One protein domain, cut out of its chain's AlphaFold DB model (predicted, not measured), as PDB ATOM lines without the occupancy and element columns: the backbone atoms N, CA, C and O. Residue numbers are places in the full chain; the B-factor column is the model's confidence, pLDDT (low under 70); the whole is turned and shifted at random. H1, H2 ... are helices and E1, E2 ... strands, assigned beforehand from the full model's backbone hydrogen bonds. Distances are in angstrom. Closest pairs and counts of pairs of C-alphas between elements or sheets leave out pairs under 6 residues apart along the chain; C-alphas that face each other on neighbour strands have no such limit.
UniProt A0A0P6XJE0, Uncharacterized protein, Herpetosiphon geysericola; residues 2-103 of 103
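AT A GLANCE: This is residues 2 to 103 of the 103 residues of an uncharacterized protein of Herpetosiphon geysericola (UniProt A0A0P6XJE0). A small antiparallel sheet, E1 E2 E3, has helix H2 slantwise over one face, while the long helix H1 meets H2 at a steep angle and sticks out with residues 2 to 15. H3 grazes the sheet with residues 90 to 93, and residues 98 to 103 stick out. The printed part has 102 residues, with three named helices and three named strands in the order H1 H2 E1 E2 E3 H3; the class is mixed, helices and strands. It is only just compact, close to loose, with a radius of gyration of the C-alphas of 15.4 A, and flat, spanning 44 by 43 by 21 A.

HOW THE PARTS SIT: H1, residues 2 to 31, touches H2, residues 35 to 55, with residues 19 to 28 alone; the closest C-alphas, of Ala 24 and Ala 38, are 4.7 A apart. They run opposite ways at a steep tilt of 57 degrees. E1, residues 66 to 70, E2, residues 73 to 78, and E3, residues 81 to 86, form a meander, each strand the antiparallel neighbour of the one before. In the hairpin E1 and E2, N 68 and O 75 are within hydrogen-bond range at 2.8 A; in the hairpin E2 and E3, N 76 and O 83 are, at 2.8 A. H2 is on the sheet at a height of 9.0 A. H3, residues 90 to 101, is apart from H1 and H2. In H1, H2 and H3 every O i to N i+4 pair is within hydrogen-bond range.

IN THESE COORDINATES: H1 begins at C-alpha 2 (52.088, -16.764, 40.620) and is 43.0 A long; H2 is 30.3 A. E1, E2 and E3 measure 13.0, 16.7 and 16.6 A. H3, 16.2 A, ends at C-alpha 101 (22.200, -7.153, 13.371).

THE WHOLE: The C-alphas farthest apart, of Ala 2 and Ala 102, are 44.9 A apart. The printed part has no cut and no long link. Residues under pLDDT 70 include 2 to 8, 57 to 63 and 96 to 103.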
ATOM      1  N   ALA A   2      51.109 -17.552  41.397       47.97
ATOM      2  CA  ALA A   2      52.088 -16.764  40.620       47.97
ATOM      3  C   ALA A   2      52.329 -17.247  39.167       47.97
ATOM      4  O   ALA A   2      52.547 -16.430  38.280       47.97
ATOM      5  N   GLN A   3      52.238 -18.556  38.890       48.78
ATOM      6  CA  GLN A   3      52.447 -19.097  37.534       48.78
ATOM      7  C   GLN A   3      51.396 -18.627  36.515       48.78
ATOM      8  O   GLN A   3      51.746 -18.370  35.367       48.78
ATOM      9  N   ASN A   4      50.139 -18.451  36.937       53.03
ATOM     10  CA  ASN A   4      49.089 -17.913  36.065       53.03
ATOM     11  C   ASN A   4      49.359 -16.452  35.686       53.03
ATOM     12  O   ASN A   4      49.103 -16.078  34.550       53.03
ATOM     13  N   TYR A   5      49.937 -15.669  36.603       53.88
ATOM     14  CA  TYR A   5      50.296 -14.266  36.378       53.88
ATOM     15  C   TYR A   5      51.471 -14.109  35.402       53.88
ATOM     16  O   TYR A   5      51.436 -13.274  34.503       53.88
ATOM     17  N   VAL A   6      52.500 -14.951  35.539       60.38
ATOM     18  CA  VAL A   6      53.660 -14.953  34.627       60.38
ATOM     19  C   VAL A   6      53.258 -15.425  33.226       60.38
ATOM     20  O   VAL A   6      53.747 -14.905  32.225       60.38
ATOM     21  N   ASN A   7      52.341 -16.391  33.137       61.69
ATOM     22  CA  ASN A   7      51.838 -16.879  31.856       61.69
ATOM     23  C   ASN A   7      50.925 -15.841  31.176       61.69
ATOM     24  O   ASN A   7      51.085 -15.576  29.987       61.69
ATOM     25  N   SER A   8      50.043 -15.172  31.929       62.22
ATOM     26  CA  SER A   8      49.231 -14.075  31.388       62.22
ATOM     27  C   SER A   8      50.085 -12.903  30.903       62.22
ATOM     28  O   SER A   8      49.809 -12.383  29.827       62.22
ATOM     29  N   ASP A   9      51.150 -12.543  31.628       72.50
ATOM     30  CA  ASP A   9      52.085 -11.484  31.218       72.50
ATOM     31  C   ASP A   9      52.801 -11.844  29.907       72.50
ATOM     32  O   ASP A   9      52.839 -11.056  28.961       72.50
ATOM     33  N   ARG A  10      53.281 -13.088  29.780       70.88
ATOM     34  CA  ARG A  10      53.917 -13.569  28.546       70.88
ATOM     35  C   ARG A  10      52.953 -13.584  27.360       70.88
ATOM     36  O   ARG A  10      53.323 -13.130  26.280       70.88
ATOM     37  N   CYS A  11      51.736 -14.092  27.543       72.19
ATOM     38  CA  CYS A  11      50.721 -14.124  26.490       72.19
ATOM     39  C   CYS A  11      50.306 -12.713  26.058       72.19
ATOM     40  O   CYS A  11      50.185 -12.459  24.864       72.19
ATOM     41  N   GLN A  12      50.161 -11.780  27.002       73.06
ATOM     42  CA  GLN A  12      49.865 -10.377  26.701       73.06
ATOM     43  C   GLN A  12      50.999  -9.713  25.920       73.06
ATOM     44  O   GLN A  12      50.748  -9.041  24.922       73.06
ATOM     45  N   ARG A  13      52.253  -9.948  26.318       79.19
ATOM     46  CA  ARG A  13      53.425  -9.418  25.610       79.19
ATOM     47  C   ARG A  13      53.553  -9.977  24.196       79.19
ATOM     48  O   ARG A  13      53.822  -9.212  23.275       79.19
ATOM     49  N   LEU A  14      53.325 -11.278  24.009       81.56
ATOM     50  CA  LEU A  14      53.332 -11.909  22.685       81.56
ATOM     51  C   LEU A  14      52.182 -11.403  21.808       81.56
ATOM     52  O   LEU A  14      52.406 -11.098  20.640       81.56
ATOM     53  N   ALA A  15      50.980 -11.251  22.366       78.31
ATOM     54  CA  ALA A  15      49.840 -10.690  21.648       78.31
ATOM     55  C   ALA A  15      50.092  -9.231  21.230       78.31
ATOM     56  O   ALA A  15      49.766  -8.852  20.107       78.31
ATOM     57  N   ARG A  16      50.722  -8.426  22.100       81.19
ATOM     58  CA  ARG A  16      51.128  -7.050  21.778       81.19
ATOM     59  C   ARG A  16      52.160  -7.030  20.653       81.19
ATOM     60  O   ARG A  16      51.949  -6.335  19.671       81.19
ATOM     61  N   ALA A  17      53.226  -7.823  20.763       81.88
ATOM     62  CA  ALA A  17      54.262  -7.903  19.733       81.88
ATOM     63  C   ALA A  17      53.694  -8.366  18.381       81.88
ATOM     64  O   ALA A  17      53.989  -7.763  17.356       81.88
ATOM     65  N   SER A  18      52.822  -9.378  18.379       82.94
ATOM     66  CA  SER A  18      52.148  -9.846  17.164       82.94
ATOM     67  C   SER A  18      51.287  -8.756  16.524       82.94
ATOM     68  O   SER A  18      51.296  -8.625  15.305       82.94
ATOM     69  N   ALA A  19      50.557  -7.975  17.326       81.94
ATOM     70  CA  ALA A  19      49.736  -6.877  16.821       81.94
ATOM     71  C   ALA A  19      50.591  -5.749  16.222       81.94
ATOM     72  O   ALA A  19      50.232  -5.218  15.177       81.94
ATOM     73  N   ILE A  20      51.730  -5.424  16.848       86.31
ATOM     74  CA  ILE A  20      52.679  -4.429  16.325       86.31
ATOM     75  C   ILE A  20      53.230  -4.885  14.972       86.31
ATOM     76  O   ILE A  20      53.194  -4.112  14.027       86.31
ATOM     77  N   VAL A  21      53.693  -6.136  14.859       86.81
ATOM     78  CA  VAL A  21      54.242  -6.670  13.598       86.81
ATOM     79  C   VAL A  21      53.193  -6.634  12.487       86.81
ATOM     80  O   VAL A  21      53.476  -6.131  11.407       86.81
ATOM     81  N   GLN A  22      51.975  -7.115  12.758       83.75
ATOM     82  CA  GLN A  22      50.884  -7.100  11.775       83.75
ATOM     83  C   GLN A  22      50.570  -5.681  11.298       83.75
ATOM     84  O   GLN A  22      50.428  -5.445  10.103       83.75
ATOM     85  N   LEU A  23      50.491  -4.728  12.226       84.62
ATOM     86  CA  LEU A  23      50.191  -3.344  11.895       84.62
ATOM     87  C   LEU A  23      51.351  -2.665  11.153       84.62
ATOM     88  O   LEU A  23      51.104  -1.947  10.193       84.62
ATOM     89  N   ALA A  24      52.600  -2.937  11.533       86.31
ATOM     90  CA  ALA A  24      53.780  -2.414  10.853       86.31
ATOM     91  C   ALA A  24      53.854  -2.899   9.399       86.31
ATOM     92  O   ALA A  24      54.102  -2.093   8.509       86.31
ATOM     93  N   THR A  25      53.568  -4.180   9.136       88.12
ATOM     94  CA  THR A  25      53.493  -4.709   7.764       88.12
ATOM     95  C   THR A  25      52.462  -3.953   6.930       88.12
ATOM     96  O   THR A  25      52.753  -3.551   5.811       88.12
ATOM     97  N   ILE A  26      51.287  -3.680   7.493       82.88
ATOM     98  CA  ILE A  26      50.221  -2.969   6.779       82.88
ATOM     99  C   ILE A  26      50.598  -1.516   6.516       82.88
ATOM    100  O   ILE A  26      50.409  -1.023   5.412       82.88
ATOM    101  N   ILE A  27      51.150  -0.825   7.514       85.25
ATOM    102  CA  ILE A  27      51.599   0.562   7.356       85.25
ATOM    103  C   ILE A  27      52.687   0.635   6.284       85.25
ATOM    104  O   ILE A  27      52.670   1.533   5.450       85.25
ATOM    105  N   GLN A  28      53.617  -0.317   6.279       89.12
ATOM    106  CA  GLN A  28      54.638  -0.400   5.245       89.12
ATOM    107  C   GLN A  28      54.027  -0.604   3.851       89.12
ATOM    108  O   GLN A  28      54.429   0.085   2.916       89.12
ATOM    109  N   GLU A  29      53.083  -1.535   3.704       87.31
ATOM    110  CA  GLU A  29      52.428  -1.834   2.425       87.31
ATOM    111  C   GLU A  29      51.605  -0.649   1.897       87.31
ATOM    112  O   GLU A  29      51.638  -0.365   0.700       87.31
ATOM    113  N   GLU A  30      50.903   0.062   2.781       84.12
ATOM    114  CA  GLU A  30      50.021   1.175   2.417       84.12
ATOM    115  C   GLU A  30      50.785   2.491   2.194       84.12
ATOM    116  O   GLU A  30      50.471   3.238   1.266       84.12
ATOM    117  N   GLU A  31      51.792   2.786   3.020       86.00
ATOM    118  CA  GLU A  31      52.512   4.069   2.995       86.00
ATOM    119  C   GLU A  31      53.840   4.000   2.218       86.00
ATOM    120  O   GLU A  31      54.428   5.034   1.898       86.00
ATOM    121  N   GLY A  32      54.344   2.798   1.912       88.38
ATOM    122  CA  GLY A  32      55.611   2.606   1.196       88.38
ATOM    123  C   GLY A  32      56.846   3.080   1.974       88.38
ATOM    124  O   GLY A  32      57.832   3.503   1.368       88.38
ATOM    125  N   ILE A  33      56.783   3.049   3.307       91.56
ATOM    126  CA  ILE A  33      57.838   3.534   4.212       91.56
ATOM    127  C   ILE A  33      58.769   2.408   4.691       91.56
ATOM    128  O   ILE A  33      58.518   1.224   4.467       91.56
ATOM    129  N   ASP A  34      59.868   2.774   5.354       94.38
ATOM    130  CA  ASP A  34      60.807   1.805   5.922       94.38
ATOM    131  C   ASP A  34      60.255   1.098   7.173       94.38
ATOM    132  O   ASP A  34      59.412   1.637   7.897       94.38
ATOM    133  N   ASP A  35      60.800  -0.091   7.455       90.31
ATOM    134  CA  ASP A  35      60.397  -0.946   8.575       90.31
ATOM    135  C   ASP A  35      60.389  -0.194   9.911       90.31
ATOM    136  O   ASP A  35      59.407  -0.257  10.643       90.31
ATOM    137  N   ASN A  36      61.455   0.540  10.250       93.06
ATOM    138  CA  ASN A  36      61.569   1.176  11.566       93.06
ATOM    139  C   ASN A  36      60.508   2.264  11.758       93.06
ATOM    140  O   ASN A  36      59.934   2.387  12.848       93.06
ATOM    141  N   THR A  37      60.225   3.034  10.708       91.56
ATOM    142  CA  THR A  37      59.149   4.030  10.736       91.56
ATOM    143  C   THR A  37      57.784   3.349  10.854       91.56
ATOM    144  O   THR A  37      56.979   3.752  11.695       91.56
ATOM    145  N   ALA A  38      57.541   2.267  10.108       89.62
ATOM    146  CA  ALA A  38      56.297   1.503  10.196       89.62
ATOM    147  C   ALA A  38      56.081   0.871  11.584       89.62
ATOM    148  O   ALA A  38      54.983   0.956  12.131       89.62
ATOM    149  N   TYR A  39      57.130   0.316  12.198       90.69
ATOM    150  CA  TYR A  39      57.095  -0.199  13.570       90.69
ATOM    151  C   TYR A  39      56.771   0.898  14.585       90.69
ATOM    152  O   TYR A  39      55.939   0.695  15.467       90.69
ATOM    153  N   THR A  40      57.384   2.074  14.440       92.50
ATOM    154  CA  THR A  40      57.133   3.212  15.336       92.50
ATOM    155  C   THR A  40      55.676   3.670  15.254       92.50
ATOM    156  O   THR A  40      55.032   3.882  16.282       92.50
ATOM    157  N   LEU A  41      55.132   3.788  14.041       89.69
ATOM    158  CA  LEU A  41      53.731   4.154  13.833       89.69
ATOM    159  C   LEU A  41      52.779   3.071  14.359       89.69
ATOM    160  O   LEU A  41      51.779   3.391  14.996       89.69
ATOM    161  N   ALA A  42      53.120   1.795  14.169       87.75
ATOM    162  CA  ALA A  42      52.342   0.679  14.690       87.75
ATOM    163  C   ALA A  42      52.271   0.672  16.225       87.75
ATOM    164  O   ALA A  42      51.213   0.404  16.796       87.75
ATOM    165  N   GLU A  43      53.373   0.982  16.912       89.56
ATOM    166  CA  GLU A  43      53.381   1.116  18.373       89.56
ATOM    167  C   GLU A  43      52.494   2.273  18.846       89.56
ATOM    168  O   GLU A  43      51.677   2.085  19.749       89.56
ATOM    169  N   GLN A  44      52.613   3.443  18.210       88.88
ATOM    170  CA  GLN A  44      51.817   4.628  18.549       88.88
ATOM    171  C   GLN A  44      50.318   4.381  18.371       88.88
ATOM    172  O   GLN A  44      49.520   4.704  19.254       88.88
ATOM    173  N   GLU A  45      49.938   3.769  17.254       87.12
ATOM    174  CA  GLU A  45      48.550   3.438  16.956       87.12
ATOM    175  C   GLU A  45      48.001   2.411  17.956       87.12
ATOM    176  O   GLU A  45      46.896   2.565  18.483       87.12
ATOM    177  N   LEU A  46      48.790   1.386  18.292       85.50
ATOM    178  CA  LEU A  46      48.387   0.380  19.269       85.50
ATOM    179  C   LEU A  46      48.168   0.980  20.661       85.50
ATOM    180  O   LEU A  46      47.207   0.610  21.342       85.50
ATOM    181  N   ASP A  47      49.024   1.906  21.080       86.62
ATOM    182  CA  ASP A  47      48.878   2.598  22.357       86.62
ATOM    183  C   ASP A  47      47.648   3.528  22.358       86.62
ATOM    184  O   ASP A  47      46.917   3.571  23.353       86.62
ATOM    185  N   ALA A  48      47.337   4.193  21.239       84.25
ATOM    186  CA  ALA A  48      46.123   5.004  21.084       84.25
ATOM    187  C   ALA A  48      44.833   4.161  21.162       84.25
ATOM    188  O   ALA A  48      43.866   4.545  21.834       84.25
ATOM    189  N   ILE A  49      44.834   2.976  20.539       81.62
ATOM    190  CA  ILE A  49      43.744   1.998  20.646       81.62
ATOM    191  C   ILE A  49      43.555   1.590  22.110       81.62
ATOM    192  O   ILE A  49      42.444   1.674  22.633       81.62
ATOM    193  N   VAL A  50      44.632   1.199  22.799       82.19
ATOM    194  CA  VAL A  50      44.577   0.764  24.205       82.19
ATOM    195  C   VAL A  50      44.086   1.887  25.124       82.19
ATOM    196  O   VAL A  50      43.289   1.635  26.030       82.19
ATOM    197  N   ALA A  51      44.514   3.129  24.892       82.19
ATOM    198  CA  ALA A  51      44.039   4.284  25.648       82.19
ATOM    199  C   ALA A  51      42.531   4.512  25.453       82.19
ATOM    200  O   ALA A  51      41.804   4.744  26.424       82.19
ATOM    201  N   THR A  52      42.041   4.379  24.218       79.94
ATOM    202  CA  THR A  52      40.613   4.541  23.914       79.94
ATOM    203  C   THR A  52      39.778   3.394  24.490       79.94
ATOM    204  O   THR A  52      38.720   3.628  25.070       79.94
ATOM    205  N   GLU A  53      40.275   2.157  24.435       76.06
ATOM    206  CA  GLU A  53      39.661   1.004  25.103       76.06
ATOM    207  C   GLU A  53      39.602   1.181  26.628       76.06
ATOM    208  O   GLU A  53      38.609   0.823  27.265       76.06
ATOM    209  N   ALA A  54      40.638   1.757  27.241       76.88
ATOM    210  CA  ALA A  54      40.642   2.038  28.672       76.88
ATOM    211  C   ALA A  54      39.569   3.071  29.054       76.88
ATOM    212  O   ALA A  54      38.910   2.902  30.084       76.88
ATOM    213  N   ALA A  55      39.329   4.075  28.205       73.56
ATOM    214  CA  ALA A  55      38.236   5.034  28.374       73.56
ATOM    215  C   ALA A  55      36.843   4.379  28.274       73.56
ATOM    216  O   ALA A  55      35.850   4.938  28.729       73.56
ATOM    217  N   TRP A  56      36.749   3.171  27.714       74.94
ATOM    218  CA  TRP A  56      35.505   2.417  27.568       74.94
ATOM    219  C   TRP A  56      35.170   1.499  28.748       74.94
ATOM    220  O   TRP A  56      34.151   0.811  28.698       74.94
ATOM    221  N   ARG A  57      35.987   1.483  29.810       64.81
ATOM    222  CA  ARG A  57      35.849   0.585  30.977       64.81
ATOM    223  C   ARG A  57      34.582   0.762  31.824       64.81
ATOM    224  O   ARG A  57      34.427   0.052  32.816       64.81
ATOM    225  N   GLU A  58      33.682   1.670  31.469       65.56
ATOM    226  CA  GLU A  58      32.379   1.761  32.126       65.56
ATOM    227  C   GLU A  58      31.587   0.446  31.972       65.56
ATOM    228  O   GLU A  58      31.669  -0.198  30.917       65.56
ATOM    229  N   PRO A  59      30.821   0.019  32.999       59.97
ATOM    230  CA  PRO A  59      30.019  -1.198  32.937       59.97
ATOM    231  C   PRO A  59      29.038  -1.130  31.768       59.97
ATOM    232  O   PRO A  59      28.196  -0.238  31.694       59.97
ATOM    233  N   GLN A  60      29.139  -2.090  30.854       57.78
ATOM    234  CA  GLN A  60      28.296  -2.159  29.668       57.78
ATOM    235  C   GLN A  60      27.499  -3.449  29.628       57.78
ATOM    236  O   GLN A  60      27.913  -4.484  30.151       57.78
ATOM    237  N   ALA A  61      26.363  -3.388  28.937       61.72
ATOM    238  CA  ALA A  61      25.643  -4.583  28.547       61.72
ATOM    239  C   ALA A  61      26.568  -5.500  27.722       61.72
ATOM    240  O   ALA A  61      27.239  -5.052  26.793       61.72
ATOM    241  N   VAL A  62      26.550  -6.799  28.033       61.09
ATOM    242  CA  VAL A  62      27.407  -7.880  27.482       61.09
ATOM    243  C   VAL A  62      27.272  -8.066  25.944       61.09
ATOM    244  O   VAL A  62      27.928  -8.909  25.318       61.09
ATOM    245  N   ALA A  63      26.427  -7.263  25.292       63.47
ATOM    246  CA  ALA A  63      26.116  -7.313  23.868       63.47
ATOM    247  C   ALA A  63      26.638  -6.116  23.050       63.47
ATOM    248  O   ALA A  63      26.565  -6.171  21.825       63.47
ATOM    249  N   THR A  64      27.179  -5.063  23.669       72.31
ATOM    250  CA  THR A  64      27.607  -3.877  22.914       72.31
ATOM    251  C   THR A  64      28.926  -4.139  22.184       72.31
ATOM    252  O   THR A  64      29.977  -4.274  22.812       72.31
ATOM    253  N   LEU A  65      28.875  -4.205  20.851       76.31
ATOM    254  CA  LEU A  65      30.056  -4.159  19.989       76.31
ATOM    255  C   LEU A  65      30.488  -2.700  19.811       76.31
ATOM    256  O   LEU A  65      29.688  -1.872  19.376       76.31
ATOM    257  N   ARG A  66      31.749  -2.385  20.119       76.25
ATOM    258  CA  ARG A  66      32.343  -1.072  19.841       76.25
ATOM    259  C   ARG A  66      33.302  -1.157  18.667       76.25
ATOM    260  O   ARG A  66      33.995  -2.158  18.504       76.25
ATOM    261  N   MET A  67      33.331  -0.095  17.874       79.75
ATOM    262  CA  MET A  67      34.188   0.032  16.701       79.75
ATOM    263  C   MET A  67      35.080   1.257  16.869       79.75
ATOM    264  O   MET A  67      34.595   2.338  17.198       79.75
ATOM    265  N   LEU A  68      36.375   1.066  16.659       79.75
ATOM    266  CA  LEU A  68      37.418   2.077  16.752       79.75
ATOM    267  C   LEU A  68      38.039   2.215  15.358       79.75
ATOM    268  O   LEU A  68      38.790   1.327  14.957       79.75
ATOM    269  N   PRO A  69      37.686   3.246  14.575       76.12
ATOM    270  CA  PRO A  69      38.327   3.462  13.288       76.12
ATOM    271  C   PRO A  69      39.784   3.873  13.507       76.12
ATOM    272  O   PRO A  69      40.069   4.730  14.341       76.12
ATOM    273  N   THR A  70      40.685   3.262  12.746       77.62
ATOM    274  CA  THR A  70      42.103   3.620  12.668       77.62
ATOM    275  C   THR A  70      42.420   4.090  11.254       77.62
ATOM    276  O   THR A  70      41.615   3.920  10.334       77.62
ATOM    277  N   THR A  71      43.604   4.662  11.047       78.50
ATOM    278  CA  THR A  71      44.052   5.076   9.706       78.50
ATOM    279  C   THR A  71      44.084   3.901   8.713       78.50
ATOM    280  O   THR A  71      43.771   4.079   7.536       78.50
ATOM    281  N   TRP A  72      44.372   2.685   9.192       78.06
ATOM    282  CA  TRP A  72      44.602   1.493   8.357       78.06
ATOM    283  C   TRP A  72      43.557   0.377   8.545       78.06
ATOM    284  O   TRP A  72      43.691  -0.722   7.998       78.06
ATOM    285  N   GLY A  73      42.495   0.626   9.312       77.56
ATOM    286  CA  GLY A  73      41.498  -0.393   9.621       77.56
ATOM    287  C   GLY A  73      40.462   0.021  10.662       77.56
ATOM    288  O   GLY A  73      40.149   1.193  10.856       77.56
ATOM    289  N   VAL A  74      39.879  -0.979  11.314       79.12
ATOM    290  CA  VAL A  74      38.901  -0.841  12.389       79.12
ATOM    291  C   VAL A  74      39.230  -1.848  13.481       79.12
ATOM    292  O   VAL A  74      39.449  -3.026  13.225       79.12
ATOM    293  N   VAL A  75      39.218  -1.410  14.729       80.12
ATOM    294  CA  VAL A  75      39.298  -2.294  15.887       80.12
ATOM    295  C   VAL A  75      37.894  -2.548  16.411       80.12
ATOM    296  O   VAL A  75      37.164  -1.623  16.760       80.12
ATOM    297  N   LEU A  76      37.512  -3.816  16.471       78.56
ATOM    298  CA  LEU A  76      36.272  -4.283  17.066       78.56
ATOM    299  C   LEU A  76      36.529  -4.747  18.497       78.56
ATOM    300  O   LEU A  76      37.404  -5.578  18.742       78.56
ATOM    301  N   VAL A  77      35.734  -4.248  19.440       75.56
ATOM    302  CA  VAL A  77      35.862  -4.585  20.862       75.56
ATOM    303  C   VAL A  77      34.523  -5.056  21.407       75.56
ATOM    304  O   VAL A  77      33.515  -4.352  21.317       75.56
ATOM    305  N   ARG A  78      34.513  -6.247  22.008       74.75
ATOM    306  CA  ARG A  78      33.350  -6.814  22.703       74.75
ATOM    307  C   ARG A  78      33.813  -7.617  23.909       74.75
ATOM    308  O   ARG A  78      34.678  -8.472  23.770       74.75
ATOM    309  N   ASN A  79      33.224  -7.386  25.085       71.50
ATOM    310  CA  ASN A  79      33.547  -8.128  26.315       71.50
ATOM    311  C   ASN A  79      35.063  -8.207  26.596       71.50
ATOM    312  O   ASN A  79      35.588  -9.277  26.893       71.50
ATOM    313  N   CYS A  80      35.777  -7.087  26.425       65.31
ATOM    314  CA  CYS A  80      37.240  -6.999  26.559       65.31
ATOM    315  C   CYS A  80      38.049  -7.887  25.589       65.31
ATOM    316  O   CYS A  80      39.261  -8.005  25.739       65.31
ATOM    317  N   SER A  81      37.401  -8.496  24.595       69.88
ATOM    318  CA  SER A  81      38.053  -9.175  23.478       69.88
ATOM    319  C   SER A  81      38.180  -8.211  22.307       69.88
ATOM    320  O   SER A  81      37.222  -7.508  21.972       69.88
ATOM    321  N   ARG A  82      39.364  -8.196  21.694       73.44
ATOM    322  CA  ARG A  82      39.711  -7.324  20.575       73.44
ATOM    323  C   ARG A  82      39.878  -8.137  19.301       73.44
ATOM    324  O   ARG A  82      40.613  -9.122  19.294       73.44
ATOM    325  N   LEU A  83      39.256  -7.674  18.228       70.81
ATOM    326  CA  LEU A  83      39.498  -8.136  16.871       70.81
ATOM    327  C   LEU A  83      39.932  -6.931  16.035       70.81
ATOM    328  O   LEU A  83      39.194  -5.958  15.927       70.81
ATOM    329  N   VAL A  84      41.141  -6.977  15.481       69.44
ATOM    330  CA  VAL A  84      41.628  -5.942  14.560       69.44
ATOM    331  C   VAL A  84      41.213  -6.338  13.148       69.44
ATOM    332  O   VAL A  84      41.362  -7.494  12.762       69.44
ATOM    333  N   VAL A  85      40.648  -5.387  12.415       66.88
ATOM    334  CA  VAL A  85      40.081  -5.558  11.079       66.88
ATOM    335  C   VAL A  85      40.794  -4.597  10.154       66.88
ATOM    336  O   VAL A  85      40.815  -3.397  10.410       66.88
ATOM    337  N   HIS A  86      41.375  -5.095   9.079       69.75
ATOM    338  CA  HIS A  86      42.173  -4.268   8.182       69.75
ATOM    339  C   HIS A  86      41.330  -3.734   7.031       69.75
ATOM    340  O   HIS A  86      40.267  -4.273   6.731       69.75
ATOM    341  N   ARG A  87      41.779  -2.646   6.399       68.00
ATOM    342  CA  ARG A  87      41.008  -1.906   5.385       68.00
ATOM    343  C   ARG A  87      40.459  -2.782   4.252       68.00
ATOM    344  O   ARG A  87      39.321  -2.569   3.838       68.00
ATOM    345  N   ALA A  88      41.221  -3.784   3.809       65.62
ATOM    346  CA  ALA A  88      40.783  -4.765   2.811       65.62
ATOM    347  C   ALA A  88      39.574  -5.601   3.278       65.62
ATOM    348  O   ALA A  88      38.704  -5.942   2.479       65.62
ATOM    349  N   ASP A  89      39.482  -5.861   4.580       68.25
ATOM    350  CA  ASP A  89      38.437  -6.674   5.200       68.25
ATOM    351  C   ASP A  89      37.261  -5.836   5.724       68.25
ATOM    352  O   ASP A  89      36.192  -6.382   5.999       68.25
ATOM    353  N   VAL A  90      37.405  -4.506   5.841       68.50
ATOM    354  CA  VAL A  90      36.348  -3.613   6.352       68.50
ATOM    355  C   VAL A  90      35.018  -3.787   5.604       68.50
ATOM    356  O   VAL A  90      34.000  -3.926   6.286       68.50
ATOM    357  N   PRO A  91      34.956  -3.848   4.255       72.81
ATOM    358  CA  PRO A  91      33.695  -4.090   3.550       72.81
ATOM    359  C   PRO A  91      33.049  -5.433   3.922       72.81
ATOM    360  O   PRO A  91      31.849  -5.484   4.194       72.81
ATOM    361  N   ALA A  92      33.847  -6.503   4.004       70.31
ATOM    362  CA  ALA A  92      33.378  -7.843   4.360       70.31
ATOM    363  C   ALA A  92      32.872  -7.910   5.811       70.31
ATOM    364  O   ALA A  92      31.894  -8.597   6.125       70.31
ATOM    365  N   ILE A  93      33.505  -7.159   6.710       69.06
ATOM    366  CA  ILE A  93      33.101  -7.075   8.111       69.06
ATOM    367  C   ILE A  93      31.850  -6.221   8.278       69.06
ATOM    368  O   ILE A  93      30.947  -6.641   8.994       69.06
ATOM    369  N   LEU A  94      31.738  -5.077   7.599       70.06
ATOM    370  CA  LEU A  94      30.506  -4.285   7.603       70.06
ATOM    371  C   LEU A  94      29.323  -5.104   7.081       70.06
ATOM    372  O   LEU A  94      28.247  -5.072   7.676       70.06
ATOM    373  N   GLU A  95      29.527  -5.891   6.025       73.94
ATOM    374  CA  GLU A  95      28.519  -6.817   5.516       73.94
ATOM    375  C   GLU A  95      28.140  -7.876   6.564       73.94
ATOM    376  O   GLU A  95      26.957  -8.101   6.832       73.94
ATOM    377  N   THR A  96      29.130  -8.486   7.218       68.06
ATOM    378  CA  THR A  96      28.913  -9.500   8.261       68.06
ATOM    379  C   THR A  96      28.179  -8.927   9.476       68.06
ATOM    380  O   THR A  96      27.229  -9.537   9.964       68.06
ATOM    381  N   LEU A  97      28.562  -7.735   9.938       67.12
ATOM    382  CA  LEU A  97      27.905  -7.032  11.040       67.12
ATOM    383  C   LEU A  97      26.468  -6.649  10.684       67.12
ATOM    384  O   LEU A  97      25.572  -6.833  11.502       67.12
ATOM    385  N   THR A  98      26.227  -6.193   9.452       68.38
ATOM    386  CA  THR A  98      24.877  -5.882   8.960       68.38
ATOM    387  C   THR A  98      23.986  -7.126   8.973       68.38
ATOM    388  O   THR A  98      22.851  -7.062   9.441       68.38
ATOM    389  N   ARG A  99      24.505  -8.283   8.533       65.19
ATOM    390  CA  ARG A  99      23.767  -9.557   8.594       65.19
ATOM    391  C   ARG A  99      23.494 -10.003  10.030       65.19
ATOM    392  O   ARG A  99      22.416 -10.512  10.296       65.19
ATOM    393  N   TRP A 100      24.447  -9.802  10.938       61.62
ATOM    394  CA  TRP A 100      24.334 -10.203  12.343       61.62
ATOM    395  C   TRP A 100      23.362  -9.329  13.149       61.62
ATOM    396  O   TRP A 100      22.742  -9.804  14.089       61.62
ATOM    397  N   VAL A 101      23.210  -8.053  12.782       58.88
ATOM    398  CA  VAL A 101      22.200  -7.153  13.371       58.88
ATOM    399  C   VAL A 101      20.796  -7.447  12.828       58.88
ATOM    400  O   VAL A 101      19.809  -7.196  13.513       58.88
ATOM    401  N   ALA A 102      20.695  -7.963  11.601       57.50
ATOM    402  CA  ALA A 102      19.423  -8.302  10.964       57.50
ATOM    403  C   ALA A 102      18.845  -9.670  11.389       57.50
ATOM    404  O   ALA A 102      17.735 -10.006  10.970       57.50
ATOM    405  N   SER A 103      19.584 -10.452  12.184       47.75
ATOM    406  CA  SER A 103      19.200 -11.765  12.728       47.75
ATOM    407  C   SER A 103      18.859 -11.690  14.209       47.75
ATOM    408  O   SER A 103      17.856 -12.316  14.612       47.75
TER     409      SER A 103